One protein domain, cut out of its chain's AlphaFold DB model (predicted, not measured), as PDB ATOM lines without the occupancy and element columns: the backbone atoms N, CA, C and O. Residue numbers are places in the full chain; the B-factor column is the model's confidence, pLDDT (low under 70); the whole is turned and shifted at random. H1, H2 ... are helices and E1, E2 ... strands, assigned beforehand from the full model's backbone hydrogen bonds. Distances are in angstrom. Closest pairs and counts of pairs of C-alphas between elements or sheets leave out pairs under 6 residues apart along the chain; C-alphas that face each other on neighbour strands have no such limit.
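Overview. This is residues 70 to 113 of the 156 residues of the protein "NYN domain-containing protein" of Acidobacteria bacterium (UniProt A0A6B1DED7). Two helices, H1 and H2, fold back on each other as a helical hairpin, and a strand, E1, runs on past the hairpin's open end as an arm that adds to the length. The printed part has 44 residues, in the order H1, H2, E1, of mixed class. It is loose, with a radius of gyration of the C-alphas of 12.8 A, and spans 44 by 17 by 8 A.

Arrangement. Residues 70 to 71 pair, antiparallel, with residues 106 to 107 of E1, residues 106 to 112, which pairs with no named strand. H1, residues 73 to 83, touches H2, residues 91 to 103, the closest C-alphas being those of Ala 75 and Gly 101, 4.6 A apart. They run opposite ways at a shallow tilt of 33 degrees, only just short of steep. H1 and E1 are near each other, with 5 pairs of C-alphas within 10 A. H2 and E1 meet only through their link. In H1 and H2 every O i to N i+4 pair is within hydrogen-bond range.

Along the chain. H1 begins at C-alpha 73 (126.846, 187.551, 135.684) and is 15.2 A long from first to last C-alpha. H2 measures 18.3 A. E1 measures 18.6 A and ends at C-alpha 112 (137.744, 200.993, 144.929).

Size, cuts and confidence. The C-alphas farthest apart, of Arg 88 and Lys 113, are 44.2 A apart. The printed part has no cut. The link H1 to H2 is short, H2 to E1 tight. Residues 86 to 93, of which 91 to 93 belong to H2, stand free. Residues 112 to 113 have pLDDT under 70.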
ATOM      1  N   GLU A  70     125.975 195.201 142.017       86.00
ATOM      2  CA  GLU A  70     126.210 194.830 140.626       86.00
ATOM      3  C   GLU A  70     125.259 193.697 140.219       86.00
ATOM      4  O   GLU A  70     124.738 192.943 141.049       86.00
ATOM      5  N   ASP A  71     124.986 193.590 138.923       87.44
ATOM      6  CA  ASP A  71     124.319 192.416 138.378       87.44
ATOM      7  C   ASP A  71     125.248 191.203 138.465       87.44
ATOM      8  O   ASP A  71     126.377 191.234 137.979       87.44
ATOM      9  N   ASN A  72     124.746 190.103 139.016       90.88
ATOM     10  CA  ASN A  72     125.490 188.856 139.065       90.88
ATOM     11  C   ASN A  72     125.537 188.221 137.658       90.88
ATOM     12  O   ASN A  72     124.483 187.829 137.135       90.88
ATOM     13  N   PRO A  73     126.724 188.089 137.034       89.19
ATOM     14  CA  PRO A  73     126.846 187.551 135.684       89.19
ATOM     15  C   PRO A  73     126.411 186.084 135.604       89.19
ATOM     16  O   PRO A  73     125.736 185.720 134.646       89.19
ATOM     17  N   ALA A  74     126.690 185.272 136.627       90.69
ATOM     18  CA  ALA A  74     126.275 183.870 136.666       90.69
ATOM     19  C   ALA A  74     124.748 183.736 136.778       90.69
ATOM     20  O   ALA A  74     124.135 182.914 136.100       90.69
ATOM     21  N   ALA A  75     124.105 184.588 137.584       92.69
ATOM     22  CA  ALA A  75     122.645 184.625 137.657       92.69
ATOM     23  C   ALA A  75     122.025 185.091 136.329       92.69
ATOM     24  O   ALA A  75     121.018 184.538 135.886       92.69
ATOM     25  N   ARG A  76     122.635 186.082 135.666       93.81
ATOM     26  CA  ARG A  76     122.219 186.549 134.337       93.81
ATOM     27  C   ARG A  76     122.341 185.440 133.291       93.81
ATOM     28  O   ARG A  76     121.399 185.234 132.530       93.81
ATOM     29  N   GLU A  77     123.464 184.731 133.268       93.81
ATOM     30  CA  GLU A  77     123.719 183.620 132.351       93.81
ATOM     31  C   GLU A  77     122.742 182.465 132.586       93.81
ATOM     32  O   GLU A  77     122.124 181.993 131.635       93.81
ATOM     33  N   LEU A  78     122.504 182.087 133.848       94.31
ATOM     34  CA  LEU A  78     121.513 181.074 134.211       94.31
ATOM     35  C   LEU A  78     120.116 181.447 133.701       94.31
ATOM     36  O   LEU A  78     119.457 180.635 133.059       94.31
ATOM     37  N   LEU A  79     119.658 182.675 133.954       94.38
ATOM     38  CA  LEU A  79     118.343 183.131 133.489       94.38
ATOM     39  C   LEU A  79     118.252 183.168 131.958       94.38
ATOM     40  O   LEU A  79     117.220 182.800 131.401       94.38
ATOM     41  N   HIS A  80     119.322 183.587 131.279       94.50
ATOM     42  CA  HIS A  80     119.387 183.596 129.820       94.50
ATOM     43  C   HIS A  80     119.347 182.178 129.238       94.50
ATOM     44  O   HIS A  80     118.638 181.929 128.262       94.50
ATOM     45  N   TYR A  81     120.070 181.241 129.853       93.31
ATOM     46  CA  TYR A  81     120.034 179.830 129.491       93.31
ATOM     47  C   TYR A  81     118.626 179.256 129.677       93.31
ATOM     48  O   TYR A  81     118.078 178.680 128.740       93.31
ATOM     49  N   LEU A  82     118.004 179.491 130.840       93.00
ATOM     50  CA  LEU A  82     116.650 179.024 131.152       93.00
ATOM     51  C   LEU A  82     115.596 179.548 130.168       93.00
ATOM     52  O   LEU A  82     114.705 178.798 129.773       93.00
ATOM     53  N   ALA A  83     115.723 180.802 129.732       92.06
ATOM     54  CA  ALA A  83     114.821 181.410 128.757       92.06
ATOM     55  C   ALA A  83     114.921 180.785 127.352       92.06
ATOM     56  O   ALA A  83     113.943 180.811 126.610       92.06
ATOM     57  N   ASN A  84     116.077 180.217 126.998       93.31
ATOM     58  CA  ASN A  84     116.363 179.662 125.673       93.31
ATOM     59  C   ASN A  84     116.583 178.141 125.706       93.31
ATOM     60  O   ASN A  84     117.302 177.607 124.859       93.31
ATOM     61  N   LEU A  85     116.009 177.437 126.692       89.00
ATOM     62  CA  LEU A  85     116.275 176.010 126.879       89.00
ATOM     63  C   LEU A  85     115.900 175.211 125.612       89.00
ATOM     64  O   LEU A  85     114.739 175.237 125.198       89.00
ATOM     65  N   PRO A  86     116.841 174.454 125.017       83.25
ATOM     66  CA  PRO A  86     116.587 173.725 123.774       83.25
ATOM     67  C   PRO A  86     115.697 172.488 123.974       83.25
ATOM     68  O   PRO A  86     115.060 172.020 123.033       83.25
ATOM     69  N   GLN A  87     115.633 171.955 125.195       86.19
ATOM     70  CA  GLN A  87     114.820 170.795 125.553       86.19
ATOM     71  C   GLN A  87     114.030 171.092 126.826       86.19
ATOM     72  O   GLN A  87     114.474 171.854 127.675       86.19
ATOM     73  N   ARG A  88     112.852 170.486 126.991       85.38
ATOM     74  CA  ARG A  88     112.113 170.590 128.253       85.38
ATOM     75  C   ARG A  88     112.817 169.790 129.348       85.38
ATOM     76  O   ARG A  88     113.084 168.607 129.163       85.38
ATOM     77  N   ILE A  89     113.056 170.440 130.482       91.50
ATOM     78  CA  ILE A  89     113.455 169.794 131.738       91.50
ATOM     79  C   ILE A  89     112.241 169.643 132.656       91.50
ATOM     80  O   ILE A  89     111.166 170.184 132.383       91.50
ATOM     81  N   ASP A  90     112.430 168.914 133.751       95.25
ATOM     82  CA  ASP A  90     111.436 168.790 134.808       95.25
ATOM     83  C   ASP A  90     110.934 170.166 135.299       95.25
ATOM     84  O   ASP A  90     111.697 171.128 135.439       95.25
ATOM     85  N   SER A  91     109.625 170.261 135.542       91.62
ATOM     86  CA  SER A  91     108.962 171.535 135.845       91.62
ATOM     87  C   SER A  91     109.320 172.084 137.224       91.62
ATOM     88  O   SER A  91     109.352 173.306 137.401       91.62
ATOM     89  N   ASP A  92     109.583 171.213 138.196       94.69
ATOM     90  CA  ASP A  92     109.972 171.622 139.541       94.69
ATOM     91  C   ASP A  92     111.432 172.084 139.541       94.69
ATOM     92  O   ASP A  92     111.744 173.139 140.100       94.69
ATOM     93  N   VAL A  93     112.300 171.380 138.804       93.25
ATOM     94  CA  VAL A  93     113.693 171.797 138.573       93.25
ATOM     95  C   VAL A  93     113.751 173.160 137.881       93.25
ATOM     96  O   VAL A  93     114.453 174.057 138.353       93.25
ATOM     97  N   TYR A  94     112.978 173.366 136.810       93.56
ATOM     98  CA  TYR A  94     112.921 174.655 136.114       93.56
ATOM     99  C   TYR A  94     112.488 175.793 137.047       93.56
ATOM    100  O   TYR A  94     113.125 176.849 137.083       93.56
ATOM    101  N   ARG A  95     111.425 175.581 137.837       94.25
ATOM    102  CA  ARG A  95     110.938 176.580 138.802       94.25
ATOM    103  C   ARG A  95     111.997 176.909 139.852       94.25
ATOM    104  O   ARG A  95     112.193 178.084 140.152       94.25
ATOM    105  N   HIS A  96     112.706 175.904 140.361       96.06
ATOM    106  CA  HIS A  96     113.760 176.108 141.348       96.06
ATOM    107  C   HIS A  96     114.942 176.900 140.765       96.06
ATOM    108  O   HIS A  96     115.350 177.906 141.345       96.06
ATOM    109  N   LEU A  97     115.443 176.530 139.583       94.69
ATOM    110  CA  LEU A  97     116.545 177.246 138.926       94.69
ATOM    111  C   LEU A  97     116.171 178.699 138.586       94.69
ATOM    112  O   LEU A  97     116.970 179.614 138.795       94.69
ATOM    113  N   MET A  98     114.931 178.936 138.143       94.31
ATOM    114  CA  MET A  98     114.405 180.287 137.928       94.31
ATOM    115  C   MET A  98     114.355 181.110 139.219       94.31
ATOM    116  O   MET A  98     114.642 182.309 139.190       94.31
ATOM    117  N   GLN A  99     113.990 180.490 140.343       95.56
ATOM    118  CA  GLN A  99     113.980 181.143 141.650       95.56
ATOM    119  C   GLN A  99     115.404 181.533 142.070       95.56
ATOM    120  O   GLN A  99     115.623 182.681 142.444       95.56
ATOM    121  N   ILE A 100     116.377 180.625 141.925       94.62
ATOM    122  CA  ILE A 100     117.796 180.884 142.222       94.62
ATOM    123  C   ILE A 100     118.307 182.069 141.396       94.62
ATOM    124  O   ILE A 100     118.815 183.040 141.959       94.62
ATOM    125  N   GLY A 101     118.120 182.041 140.072       92.69
ATOM    126  CA  GLY A 101     118.585 183.115 139.190       92.69
ATOM    127  C   GLY A 101     117.958 184.476 139.513       92.69
ATOM    128  O   GLY A 101     118.634 185.501 139.453       92.69
ATOM    129  N   LYS A 102     116.678 184.513 139.908       92.88
ATOM    130  CA  LYS A 102     116.000 185.757 140.313       92.88
ATOM    131  C   LYS A 102     116.484 186.270 141.666       92.88
ATOM    132  O   LYS A 102     116.764 187.461 141.782       92.88
ATOM    133  N   THR A 103     116.589 185.393 142.663       94.12
ATOM    134  CA  THR A 103     117.021 185.753 144.020       94.12
ATOM    135  C   THR A 103     118.455 186.274 144.029       94.12
ATOM    136  O   THR A 103     118.736 187.279 144.674       94.12
ATOM    137  N   HIS A 104     119.349 185.653 143.259       92.56
ATOM    138  CA  HIS A 104     120.764 186.024 143.201       92.56
ATOM    139  C   HIS A 104     121.103 186.978 142.050       92.56
ATOM    140  O   HIS A 104     122.272 187.122 141.701       92.56
ATOM    141  N   ARG A 105     120.103 187.645 141.451       89.75
ATOM    142  CA  ARG A 105     120.299 188.556 140.308       89.75
ATOM    143  C   ARG A 105     121.225 189.724 140.636       89.75
ATOM    144  O   ARG A 105     121.934 190.209 139.759       89.75
ATOM    145  N   ARG A 106     121.191 190.188 141.884       90.38
ATOM    146  CA  ARG A 106     122.069 191.234 142.402       90.38
ATOM    147  C   ARG A 106     123.086 190.604 143.337       90.38
ATOM    148  O   ARG A 106     122.737 189.751 144.148       90.38
ATOM    149  N   GLN A 107     124.318 191.068 143.229       86.69
ATOM    150  CA  GLN A 107     125.382 190.790 144.177       86.69
ATOM    151  C   GLN A 107     125.993 192.110 144.633       86.69
ATOM    152  O   GLN A 107     125.949 193.103 143.908       86.69
ATOM    153  N   THR A 108     126.560 192.121 145.830       84.44
ATOM    154  CA  THR A 108     127.383 193.239 146.278       84.44
ATOM    155  C   THR A 108     128.826 192.923 145.931       84.44
ATOM    156  O   THR A 108     129.332 191.864 146.298       84.44
ATOM    157  N   VAL A 109     129.475 193.833 145.217       79.56
ATOM    158  CA  VAL A 109     130.913 193.786 144.958       79.56
ATOM    159  C   VAL A 109     131.582 194.940 145.680       79.56
ATOM    160  O   VAL A 109     131.038 196.042 145.753       79.56
ATOM    161  N   THR A 110     132.764 194.696 146.227       72.31
ATOM    162  CA  THR A 110     133.609 195.760 146.763       72.31
ATOM    163  C   THR A 110     134.429 196.325 145.616       72.31
ATOM    164  O   THR A 110     135.179 195.591 144.974       72.31
ATOM    165  N   VAL A 111     134.287 197.619 145.353       72.69
ATOM    166  CA  VAL A 111     135.100 198.337 144.371       72.69
ATOM    167  C   VAL A 111     135.855 199.462 145.055       72.69
ATOM    168  O   VAL A 111     135.367 200.067 146.005       72.69
ATOM    169  N   GLU A 112     137.045 199.767 144.562       69.19
ATOM    170  CA  GLU A 112     137.744 200.993 144.929       69.19
ATOM    171  C   GLU A 112     137.182 202.131 144.066       69.19
ATOM    172  O   GLU A 112     137.086 201.976 142.848       69.19
ATOM    173  N   LYS A 113     136.727 203.247 144.652       65.00
ATOM    174  CA  LYS A 113     136.097 204.327 143.869       65.00
ATOM    175  C   LYS A 113     136.622 205.714 144.217       65.00
ATOM    176  O   LYS A 113     136.867 206.019 145.379       65.00
TER     177      LYS A 113